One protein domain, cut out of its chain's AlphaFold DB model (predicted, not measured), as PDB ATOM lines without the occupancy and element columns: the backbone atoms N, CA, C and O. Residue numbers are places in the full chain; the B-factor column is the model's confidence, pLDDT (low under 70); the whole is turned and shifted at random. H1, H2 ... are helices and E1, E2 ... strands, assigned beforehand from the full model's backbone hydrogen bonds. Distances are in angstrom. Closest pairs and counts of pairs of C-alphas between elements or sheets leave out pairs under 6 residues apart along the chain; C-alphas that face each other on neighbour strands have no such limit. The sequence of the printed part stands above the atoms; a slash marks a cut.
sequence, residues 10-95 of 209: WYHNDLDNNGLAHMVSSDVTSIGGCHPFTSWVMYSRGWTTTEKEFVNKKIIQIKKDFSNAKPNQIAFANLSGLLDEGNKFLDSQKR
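What this domain is: This is residues 10 to 95 of the 209 residues of an uncharacterized protein of Puccinia coronata f. sp. avenae (UniProt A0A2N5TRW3). The model falls into two parts far from each other: a small looped piece, residues 10 to 32, holding the strand E1, and a layer of two helices, H1 and H2, which run opposite ways and are set mostly past each other. One long link bridges the open space between them, and residues 14 to 19 and 33 to 39 stick out free. The printed part has 86 residues, with one named strand and two named helices in the order E1, H1, H2. It is mostly helix by its named elements, though these hold under half of the residues. The whole is extended, with a radius of gyration of the C-alphas of 18.5 A and spans of 44 by 39 by 22 A.

How they stand to each other: Residues 10 to 11 pair antiparallel with residues 22 to 23 of E1, residues 22 to 25, which pairs with no named strand. E1 is apart from H1, residues 49 to 65, and from H2, residues 79 to 93. H1 and H2 are close but not clearly touching; their closest C-alphas, those of Lys 52 and Ser 80, are 7.8 A apart. Their lines stand at a shallow tilt of 29 degrees, opposite ways. In H1 and H2 every O i to N i+4 pair is within hydrogen-bond range.

Where its parts are: E1 begins at C-alpha 22, (190.621, 255.542, 177.781), and is 9.2 A long from first to last C-alpha. H1 begins at C-alpha 49, (216.827, 266.650, 149.026), and is 24.5 A long. H2 is 21.4 A long and ends at C-alpha 93, (195.111, 271.441, 140.310).

The domain as a whole: The two C-alphas farthest apart, those of Asn 18 and Arg 95, are 53.2 A apart. The printed part has no cut. The links from E1 to H1, 23 residues, and from H1 to H2, 13 residues, are long. The mean pLDDT of the printed part is 76.8; residue 15, residues 28 to 44 and residues 93 to 95 are under 70.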
ATOM      1  N   TRP A  10     190.981 256.697 171.337       80.56
ATOM      2  CA  TRP A  10     191.553 256.253 172.595       80.56
ATOM      3  C   TRP A  10     192.813 257.056 172.886       80.56
ATOM      4  O   TRP A  10     193.711 257.128 172.046       80.56
ATOM      5  N   TYR A  11     192.883 257.654 174.070       79.44
ATOM      6  CA  TYR A  11     194.076 258.333 174.555       79.44
ATOM      7  C   TYR A  11     194.860 257.399 175.464       79.44
ATOM      8  O   TYR A  11     194.298 256.752 176.352       79.44
ATOM      9  N   HIS A  12     196.164 257.324 175.218       78.06
ATOM     10  CA  HIS A  12     197.100 256.541 176.003       78.06
ATOM     11  C   HIS A  12     198.156 257.476 176.576       78.06
ATOM     12  O   HIS A  12     198.857 258.163 175.836       78.06
ATOM     13  N   ASN A  13     198.242 257.504 177.900       74.44
ATOM     14  CA  ASN A  13     199.303 258.179 178.622       74.44
ATOM     15  C   ASN A  13     199.830 257.201 179.667       74.44
ATOM     16  O   ASN A  13     199.091 256.770 180.558       74.44
ATOM     17  N   ASP A  14     201.104 256.846 179.527       70.06
ATOM     18  CA  ASP A  14     201.772 255.790 180.289       70.06
ATOM     19  C   ASP A  14     201.819 256.074 181.798       70.06
ATOM     20  O   ASP A  14     202.103 255.175 182.589       70.06
ATOM     21  N   LEU A  15     201.503 257.305 182.217       66.62
ATOM     22  CA  LEU A  15     201.631 257.754 183.601       66.62
ATOM     23  C   LEU A  15     200.302 258.162 184.254       66.62
ATOM     24  O   LEU A  15     200.121 257.893 185.437       66.62
ATOM     25  N   ASP A  16     199.359 258.743 183.505       72.31
ATOM     26  CA  ASP A  16     198.141 259.344 184.089       72.31
ATOM     27  C   ASP A  16     197.003 258.347 184.364       72.31
ATOM     28  O   ASP A  16     196.089 258.647 185.128       72.31
ATOM     29  N   ASN A  17     197.037 257.152 183.765       72.75
ATOM     30  CA  ASN A  17     195.982 256.145 183.944       72.75
ATOM     31  C   ASN A  17     196.541 254.725 184.083       72.75
ATOM     32  O   ASN A  17     196.043 253.793 183.456       72.75
ATOM     33  N   ASN A  18     197.630 254.548 184.838       75.56
ATOM     34  CA  ASN A  18     198.281 253.241 185.017       75.56
ATOM     35  C   ASN A  18     198.634 252.544 183.679       75.56
ATOM     36  O   ASN A  18     198.611 251.316 183.596       75.56
ATOM     37  N   GLY A  19     198.905 253.321 182.621       77.06
ATOM     38  CA  GLY A  19     199.125 252.797 181.271       77.06
ATOM     39  C   GLY A  19     197.878 252.190 180.615       77.06
ATOM     40  O   GLY A  19     197.992 251.343 179.735       77.06
ATOM     41  N   LEU A  20     196.670 252.566 181.038       76.69
ATOM     42  CA  LEU A  20     195.420 252.129 180.422       76.69
ATOM     43  C   LEU A  20     194.908 253.200 179.461       76.69
ATOM     44  O   LEU A  20     194.761 254.370 179.817       76.69
ATOM     45  N   ALA A  21     194.591 252.785 178.235       80.62
ATOM     46  CA  ALA A  21     193.935 253.662 177.281       80.62
ATOM     47  C   ALA A  21     192.484 253.934 177.709       80.62
ATOM     48  O   ALA A  21     191.780 253.017 178.142       80.62
ATOM     49  N   HIS A  22     192.022 255.174 177.561       79.56
ATOM     50  CA  HIS A  22     190.621 255.542 177.781       79.56
ATOM     51  C   HIS A  22     190.028 256.205 176.539       79.56
ATOM     52  O   HIS A  22     190.730 256.872 175.779       79.56
ATOM     53  N   MET A  23     188.733 255.988 176.315       81.38
ATOM     54  CA  MET A  23     188.018 256.561 175.179       81.38
ATOM     55  C   MET A  23     187.744 258.043 175.450       81.38
ATOM     56  O   MET A  23     187.094 258.379 176.437       81.38
ATOM     57  N   VAL A  24     188.253 258.911 174.580       75.56
ATOM     58  CA  VAL A  24     188.089 260.370 174.664       75.56
ATOM     59  C   VAL A  24     186.771 260.798 174.034       75.56
ATOM     60  O   VAL A  24     186.061 261.635 174.579       75.56
ATOM     61  N   SER A  25     186.432 260.210 172.888       72.88
ATOM     62  CA  SER A  25     185.177 260.470 172.190       72.88
ATOM     63  C   SER A  25     184.804 259.288 171.300       72.88
ATOM     64  O   SER A  25     185.674 258.650 170.698       72.88
ATOM     65  N   SER A  26     183.505 259.003 171.217       76.06
ATOM     66  CA  SER A  26     182.908 258.093 170.230       76.06
ATOM     67  C   SER A  26     182.552 258.802 168.921       76.06
ATOM     68  O   SER A  26     182.259 258.146 167.925       76.06
ATOM     69  N   ASP A  27     182.548 260.137 168.917       71.38
ATOM     70  CA  ASP A  27     182.265 260.935 167.734       71.38
ATOM     71  C   ASP A  27     183.569 261.257 166.999       71.38
ATOM     72  O   ASP A  27     184.428 261.994 167.487       71.38
ATOM     73  N   VAL A  28     183.708 260.686 165.804       65.31
ATOM     74  CA  VAL A  28     184.872 260.876 164.933       65.31
ATOM     75  C   VAL A  28     184.956 262.326 164.437       65.31
ATOM     76  O   VAL A  28     186.054 262.840 164.214       65.31
ATOM     77  N   THR A  29     183.819 263.022 164.313       68.00
ATOM     78  CA  THR A  29     183.771 264.409 163.818       68.00
ATOM     79  C   THR A  29     184.283 265.415 164.844       68.00
ATOM     80  O   THR A  29     184.911 266.403 164.473       68.00
ATOM     81  N   SER A  30     184.144 265.107 166.137       64.75
ATOM     82  CA  SER A  30     184.651 265.927 167.245       64.75
ATOM     83  C   SER A  30     186.176 266.105 167.241       64.75
ATOM     84  O   SER A  30     186.687 266.980 167.939       64.75
ATOM     85  N   ILE A  31     186.910 265.265 166.507       62.34
ATOM     86  CA  ILE A  31     188.382 265.261 166.458       62.34
ATOM     87  C   ILE A  31     188.880 265.707 165.079       62.34
ATOM     88  O   ILE A  31     190.001 266.200 164.951       62.34
ATOM     89  N   GLY A  32     188.025 265.605 164.057       56.19
ATOM     90  CA  GLY A  32     188.216 266.205 162.740       56.19
ATOM     91  C   GLY A  32     187.992 267.716 162.777       56.19
ATOM     92  O   GLY A  32     187.083 268.231 162.138       56.19
ATOM     93  N   GLY A  33     188.805 268.430 163.548       60.56
ATOM     94  CA  GLY A  33     188.738 269.879 163.680       60.56
ATOM     95  C   GLY A  33     190.086 270.461 164.081       60.56
ATOM     96  O   GLY A  33     190.977 269.758 164.559       60.56
ATOM     97  N   CYS A  34     190.247 271.766 163.876       54.28
ATOM     98  CA  CYS A  34     191.430 272.508 164.298       54.28
ATOM     99  C   CYS A  34     191.432 272.625 165.833       54.28
ATOM    100  O   CYS A  34     191.002 273.630 166.392       54.28
ATOM    101  N   HIS A  35     191.826 271.566 166.540       61.34
ATOM    102  CA  HIS A  35     191.976 271.621 167.989       61.34
ATOM    103  C   HIS A  35     193.316 272.309 168.323       61.34
ATOM    104  O   HIS A  35     194.337 271.984 167.709       61.34
ATOM    105  N   PRO A  36     193.344 273.277 169.263       62.84
ATOM    106  CA  PRO A  36     194.477 274.196 169.462       62.84
ATOM    107  C   PRO A  36     195.787 273.497 169.848       62.84
ATOM    108  O   PRO A  36     196.862 274.065 169.688       62.84
ATOM    109  N   PHE A  37     195.701 272.249 170.315       57.25
ATOM    110  CA  PHE A  37     196.851 271.414 170.673       57.25
ATOM    111  C   PHE A  37     197.134 270.274 169.683       57.25
ATOM    112  O   PHE A  37     197.992 269.436 169.945       57.25
ATOM    113  N   THR A  38     196.433 270.215 168.550       55.25
ATOM    114  CA  THR A  38     196.678 269.224 167.493       55.25
ATOM    115  C   THR A  38     196.840 269.933 166.159       55.25
ATOM    116  O   THR A  38     195.881 270.163 165.423       55.25
ATOM    117  N   SER A  39     198.083 270.253 165.821       53.50
ATOM    118  CA  SER A  39     198.442 270.574 164.448       53.50
ATOM    119  C   SER A  39     198.456 269.274 163.644       53.50
ATOM    120  O   SER A  39     199.449 268.543 163.649       53.50
ATOM    121  N   TRP A  40     197.363 268.972 162.943       49.47
ATOM    122  CA  TRP A  40     197.358 267.953 161.893       49.47
ATOM    123  C   TRP A  40     198.088 268.502 160.664       49.47
ATOM    124  O   TRP A  40     197.496 268.749 159.617       49.47
ATOM    125  N   VAL A  41     199.396 268.728 160.792       51.19
ATOM    126  CA  VAL A  41     200.255 268.872 159.619       51.19
ATOM    127  C   VAL A  41     200.498 267.458 159.121       51.19
ATOM    128  O   VAL A  41     201.471 266.799 159.481       51.19
ATOM    129  N   MET A  42     199.562 266.958 158.317       55.00
ATOM    130  CA  MET A  42     199.888 265.862 157.421       55.00
ATOM    131  C   MET A  42     200.945 266.423 156.474       55.00
ATOM    132  O   MET A  42     200.667 267.332 155.694       55.00
ATOM    133  N   TYR A  43     202.180 265.939 156.593       53.44
ATOM    134  CA  TYR A  43     203.260 266.264 155.670       53.44
ATOM    135  C   TYR A  43     202.957 265.614 154.312       53.44
ATOM    136  O   TYR A  43     203.594 264.642 153.925       53.44
ATOM    137  N   SER A  44     201.965 266.136 153.588       66.00
ATOM    138  CA  SER A  44     201.724 265.808 152.178       66.00
ATOM    139  C   SER A  44     202.780 266.431 151.262       66.00
ATOM    140  O   SER A  44     202.756 266.212 150.057       66.00
ATOM    141  N   ARG A  45     203.726 267.191 151.829       80.44
ATOM    142  CA  ARG A  45     204.875 267.711 151.099       80.44
ATOM    143  C   ARG A  45     205.804 266.572 150.681       80.44
ATOM    144  O   ARG A  45     206.157 265.716 151.492       80.44
ATOM    145  N   GLY A  46     206.274 266.636 149.440       82.69
ATOM    146  CA  GLY A  46     207.453 265.885 149.008       82.69
ATOM    147  C   GLY A  46     208.652 266.102 149.930       82.69
ATOM    148  O   GLY A  46     208.828 267.177 150.507       82.69
ATOM    149  N   TRP A  47     209.484 265.070 150.061       86.94
ATOM    150  CA  TRP A  47     210.742 265.182 150.794       86.94
ATOM    151  C   TRP A  47     211.665 266.207 150.139       86.94
ATOM    152  O   TRP A  47     211.834 266.230 148.919       86.94
ATOM    153  N   THR A  48     212.325 267.010 150.967       87.81
ATOM    154  CA  THR A  48     213.471 267.816 150.531       87.81
ATOM    155  C   THR A  48     214.662 266.913 150.191       87.81
ATOM    156  O   THR A  48     214.730 265.761 150.627       87.81
ATOM    157  N   THR A  49     215.636 267.422 149.432       89.81
ATOM    158  CA  THR A  49     216.827 266.650 149.026       89.81
ATOM    159  C   THR A  49     217.552 266.038 150.229       89.81
ATOM    160  O   THR A  49     217.835 264.842 150.239       89.81
ATOM    161  N   THR A  50     217.746 266.824 151.290       90.62
ATOM    162  CA  THR A  50     218.394 266.381 152.532       90.62
ATOM    163  C   THR A  50     217.603 265.278 153.241       90.62
ATOM    164  O   THR A  50     218.177 264.296 153.712       90.62
ATOM    165  N   GLU A  51     216.276 265.408 153.312       89.56
ATOM    166  CA  GLU A  51     215.410 264.386 153.915       89.56
ATOM    167  C   GLU A  51     215.441 263.090 153.099       89.56
ATOM    168  O   GLU A  51     215.554 262.005 153.669       89.56
ATOM    169  N   LYS A  52     215.415 263.191 151.767       90.06
ATOM    170  CA  LYS A  52     215.480 262.037 150.865       90.06
ATOM    171  C   LYS A  52     216.779 261.252 151.046       90.06
ATOM    172  O   LYS A  52     216.744 260.026 151.144       90.06
ATOM    173  N   GLU A  53     217.914 261.936 151.148       92.00
ATOM    174  CA  GLU A  53     219.209 261.305 151.429       92.00
ATOM    175  C   GLU A  53     219.229 260.611 152.797       92.00
ATOM    176  O   GLU A  53     219.664 259.458 152.910       92.00
ATOM    177  N   PHE A  54     218.707 261.275 153.833       92.44
ATOM    178  CA  PHE A  54     218.624 260.710 155.179       92.44
ATOM    179  C   PHE A  54     217.757 259.446 155.218       92.44
ATOM    180  O   PHE A  54     218.175 258.416 155.760       92.44
ATOM    181  N   VAL A  55     216.566 259.499 154.620       91.00
ATOM    182  CA  VAL A  55     215.644 258.363 154.594       91.00
ATOM    183  C   VAL A  55     216.226 257.217 153.767       91.00
ATOM    184  O   VAL A  55     216.195 256.077 154.225       91.00
ATOM    185  N   ASN A  56     216.869 257.494 152.630       91.38
ATOM    186  CA  ASN A  56     217.561 256.470 151.842       91.38
ATOM    187  C   ASN A  56     218.660 255.764 152.644       91.38
ATOM    188  O   ASN A  56     218.738 254.532 152.642       91.38
ATOM    189  N   LYS A  57     219.468 256.517 153.398       93.44
ATOM    190  CA  LYS A  57     220.481 255.940 154.293       93.44
ATOM    191  C   LYS A  57     219.850 255.012 155.334       93.44
ATOM    192  O   LYS A  57     220.390 253.940 155.611       93.44
ATOM    193  N   LYS A  58     218.696 255.392 155.890       91.69
ATOM    194  CA  LYS A  58     217.955 254.564 156.852       91.69
ATOM    195  C   LYS A  58     217.314 253.339 156.216       91.69
ATOM    196  O   LYS A  58     217.386 252.270 156.809       91.69
ATOM    197  N   ILE A  59     216.784 253.446 155.004       90.88
ATOM    198  CA  ILE A  59     216.277 252.302 154.239       90.88
ATOM    199  C   ILE A  59     217.395 251.277 154.005       90.88
ATOM    200  O   ILE A  59     217.175 250.082 154.192       90.88
ATOM    201  N   ILE A  60     218.604 251.724 153.644       90.94
ATOM    202  CA  ILE A  60     219.770 250.839 153.476       90.94
ATOM    203  C   ILE A  60     220.138 250.170 154.805       90.94
ATOM    204  O   ILE A  60     220.390 248.966 154.835       90.94
ATOM    205  N   GLN A  61     220.130 250.929 155.904       91.69
ATOM    206  CA  GLN A  61     220.393 250.394 157.239       91.69
ATOM    207  C   GLN A  61     219.365 249.314 157.624       91.69
ATOM    208  O   GLN A  61     219.749 248.210 157.986       91.69
ATOM    209  N   ILE A  62     218.070 249.586 157.451       89.00
ATOM    210  CA  ILE A  62     216.984 248.640 157.749       89.00
ATOM    211  C   ILE A  62     217.100 247.382 156.880       89.00
ATOM    212  O   ILE A  62     216.946 246.277 157.386       89.00
ATOM    213  N   LYS A  63     217.417 247.522 155.587       88.00
ATOM    214  CA  LYS A  63     217.656 246.374 154.693       88.00
ATOM    215  C   LYS A  63     218.817 245.499 155.161       88.00
ATOM    216  O   LYS A  63     218.754 244.282 155.023       88.00
ATOM    217  N   LYS A  64     219.876 246.113 155.694       89.31
ATOM    218  CA  LYS A  64     221.029 245.394 156.244       89.31
ATOM    219  C   LYS A  64     220.661 244.655 157.531       89.31
ATOM    220  O   LYS A  64     221.047 243.501 157.687       89.31
ATOM    221  N   ASP A  65     219.920 245.309 158.420       90.06
ATOM    222  CA  ASP A  65     219.525 244.747 159.715       90.06
ATOM    223  C   ASP A  65     218.467 243.636 159.550       90.06
ATOM    224  O   ASP A  65     218.470 242.650 160.286       90.06
ATOM    225  N   PHE A  66     217.598 243.755 158.541       85.31
ATOM    226  CA  PHE A  66     216.526 242.810 158.231       85.31
ATOM    227  C   PHE A  66     216.659 242.260 156.805       85.31
ATOM    228  O   PHE A  66     215.860 242.568 155.920       85.31
ATOM    229  N   SER A  67     217.647 241.391 156.589       82.94
ATOM    230  CA  SER A  67     217.934 240.782 155.278       82.94
ATOM    231  C   SER A  67     216.794 239.926 154.704       82.94
ATOM    232  O   SER A  67     216.714 239.745 153.494       82.94
ATOM    233  N   ASN A  68     215.886 239.432 155.554       84.81
ATOM    234  CA  ASN A  68     214.717 238.639 155.151       84.81
ATOM    235  C   ASN A  68     213.454 239.484 154.900       84.81
ATOM    236  O   ASN A  68     212.393 238.929 154.601       84.81
ATOM    237  N   ALA A  69     213.522 240.810 155.067       78.50
ATOM    238  CA  ALA A  69     212.361 241.671 154.896       78.50
ATOM    239  C   ALA A  69     211.967 241.771 153.418       78.50
ATOM    240  O   ALA A  69     212.786 242.061 152.543       78.50
ATOM    241  N   LYS A  70     210.678 241.574 153.138       80.62
ATOM    242  CA  LYS A  70     210.129 241.802 151.799       80.62
ATOM    243  C   LYS A  70     210.147 243.305 151.466       80.62
ATOM    244  O   LYS A  70     210.061 244.130 152.377       80.62
ATOM    245  N   PRO A  71     210.171 243.694 150.177       73.62
ATOM    246  CA  PRO A  71     210.176 245.102 149.762       73.62
ATOM    247  C   PRO A  71     209.051 245.950 150.377       73.62
ATOM    248  O   PRO A  71     209.269 247.102 150.731       73.62
ATOM    249  N   ASN A  72     207.868 245.362 150.563       76.50
ATOM    250  CA  ASN A  72     206.696 246.004 151.163       76.50
ATOM    251  C   ASN A  72     206.729 246.086 152.701       76.50
ATOM    252  O   ASN A  72     205.860 246.725 153.288       76.50
ATOM    253  N   GLN A  73     207.692 245.437 153.356       78.44
ATOM    254  CA  GLN A  73     207.882 245.481 154.812       78.44
ATOM    255  C   GLN A  73     208.942 246.502 155.230       78.44
ATOM    256  O   GLN A  73     209.063 246.823 156.411       78.44
ATOM    257  N   ILE A  74     209.715 247.020 154.275       83.00
ATOM    258  CA  ILE A  74     210.723 248.033 154.549       83.00
ATOM    259  C   ILE A  74     210.015 249.378 154.656       83.00
ATOM    260  O   ILE A  74     209.479 249.906 153.678       83.00
ATOM    261  N   ALA A  75     210.021 249.929 155.867       79.50
ATOM    262  CA  ALA A  75     209.429 251.226 156.143       79.50
ATOM    263  C   ALA A  75     209.989 252.297 155.191       79.50
ATOM    264  O   ALA A  75     211.178 252.307 154.868       79.50
ATOM    265  N   PHE A  76     209.115 253.205 154.753       82.38
ATOM    266  CA  PHE A  76     209.429 254.361 153.904       82.38
ATOM    267  C   PHE A  76     209.879 254.063 152.465       82.38
ATOM    268  O   PHE A  76     209.972 255.003 151.680       82.38
ATOM    269  N   ALA A  77     210.079 252.798 152.071       83.62
ATOM    270  CA  ALA A  77     210.542 252.444 150.723       83.62
ATOM    271  C   ALA A  77     209.607 252.944 149.606       83.62
ATOM    272  O   ALA A  77     210.077 253.412 148.575       83.62
ATOM    273  N   ASN A  78     208.293 252.899 149.841       84.75
ATOM    274  CA  ASN A  78     207.283 253.354 148.880       84.75
ATOM    275  C   ASN A  78     206.821 254.798 149.139       84.75
ATOM    276  O   ASN A  78     206.051 255.348 148.355       84.75
ATOM    277  N   LEU A  79     207.262 255.416 150.243       84.25
ATOM    278  CA  LEU A  79     206.727 256.708 150.671       84.25
ATOM    279  C   LEU A  79     207.212 257.851 149.774       84.25
ATOM    280  O   LEU A  79     206.447 258.775 149.527       84.25
ATOM    281  N   SER A  80     208.429 257.774 149.224       82.44
ATOM    282  CA  SER A  80     208.918 258.797 148.290       82.44
ATOM    283  C   SER A  80     208.048 258.904 147.040       82.44
ATOM    284  O   SER A  80     207.688 260.005 146.651       82.44
ATOM    285  N   GLY A  81     207.680 257.764 146.441       84.56
ATOM    286  CA  GLY A  81     206.831 257.736 145.247       84.56
ATOM    287  C   GLY A  81     205.441 258.294 145.536       84.56
ATOM    288  O   GLY A  81     204.964 259.153 144.803       84.56
ATOM    289  N   LEU A  82     204.852 257.898 146.669       86.69
ATOM    290  CA  LEU A  82     203.547 258.397 147.102       86.69
ATOM    291  C   LEU A  82     203.536 259.923 147.299       86.69
ATOM    292  O   LEU A  82     202.583 260.596 146.915       86.69
ATOM    293  N   LEU A  83     204.598 260.479 147.888       85.50
ATOM    294  CA  LEU A  83     204.708 261.924 148.102       85.50
ATOM    295  C   LEU A  83     204.987 262.689 146.798       85.50
ATOM    296  O   LEU A  83     204.452 263.781 146.601       85.50
ATOM    297  N   ASP A  84     205.782 262.117 145.893       84.50
ATOM    298  CA  ASP A  84     206.056 262.708 144.579       84.50
ATOM    299  C   ASP A  84     204.787 262.736 143.705       84.50
ATOM    300  O   ASP A  84     204.526 263.730 143.024       84.50
ATOM    301  N   GLU A  85     203.965 261.686 143.751       84.94
ATOM    302  CA  GLU A  85     202.650 261.633 143.096       84.94
ATOM    303  C   GLU A  85     201.677 262.663 143.685       84.94
ATOM    304  O   GLU A  85     201.025 263.394 142.936       84.94
ATOM    305  N   GLY A  86     201.639 262.791 145.016       82.00
ATOM    306  CA  GLY A  86     200.837 263.808 145.701       82.00
ATOM    307  C   GLY A  86     201.207 265.234 145.278       82.00
ATOM    308  O   GLY A  86     200.330 266.037 144.964       82.00
ATOM    309  N   ASN A  87     202.502 265.538 145.168       80.19
ATOM    310  CA  ASN A  87     202.962 266.838 144.674       80.19
ATOM    311  C   ASN A  87     202.539 267.106 143.217       80.19
ATOM    312  O   ASN A  87     202.149 268.227 142.892       80.19
ATOM    313  N   LYS A  88     202.589 266.097 142.336       80.88
ATOM    314  CA  LYS A  88     202.149 266.236 140.932       80.88
ATOM    315  C   LYS A  88     200.648 266.495 140.816       80.88
ATOM    316  O   LYS A  88     200.220 267.242 139.933       80.88
ATOM    317  N   PHE A  89     199.857 265.885 141.696       79.62
ATOM    318  CA  PHE A  89     198.418 266.119 141.769       79.62
ATOM    319  C   PHE A  89     198.115 267.574 142.154       79.62
ATOM    320  O   PHE A  89     197.365 268.251 141.453       79.62
ATOM    321  N   LEU A  90     198.779 268.089 143.194       73.56
ATOM    322  CA  LEU A  90     198.614 269.479 143.636       73.56
ATOM    323  C   LEU A  90     199.041 270.497 142.564       73.56
ATOM    324  O   LEU A  90     198.375 271.513 142.375       73.56
ATOM    325  N   ASP A  91     200.118 270.219 141.827       74.00
ATOM    326  CA  ASP A  91     200.602 271.096 140.750       74.00
ATOM    327  C   ASP A  91     199.696 271.090 139.503       74.00
ATOM    328  O   ASP A  91     199.621 272.063 138.751       74.00
ATOM    329  N   SER A  92     198.966 269.996 139.280       73.75
ATOM    330  CA  SER A  92     197.956 269.927 138.218       73.75
ATOM    331  C   SER A  92     196.723 270.754 138.579       73.75
ATOM    332  O   SER A  92     196.247 271.517 137.748       73.75
ATOM    333  N   GLN A  93     196.286 270.706 139.839       63.69
ATOM    334  CA  GLN A  93     195.111 271.441 140.310       63.69
ATOM    335  C   GLN A  93     195.306 272.970 140.290       63.69
ATOM    336  O   GLN A  93     194.369 273.721 140.041       63.69
ATOM    337  N   LYS A  94     196.541 273.450 140.487       59.50
ATOM    338  CA  LYS A  94     196.873 274.886 140.464       59.50
ATOM    339  C   LYS A  94     196.769 275.524 139.069       59.50
ATOM    340  O   LYS A  94     196.702 276.746 138.960       59.50
ATOM    341  N   ARG A  95     196.790 274.722 137.999       56.00
ATOM    342  CA  ARG A  95     196.740 275.212 136.610       56.00
ATOM    343  C   ARG A  95     195.318 275.462 136.103       56.00
ATOM    344  O   ARG A  95     195.163 276.232 135.162       56.00
TER     345      ARG A  95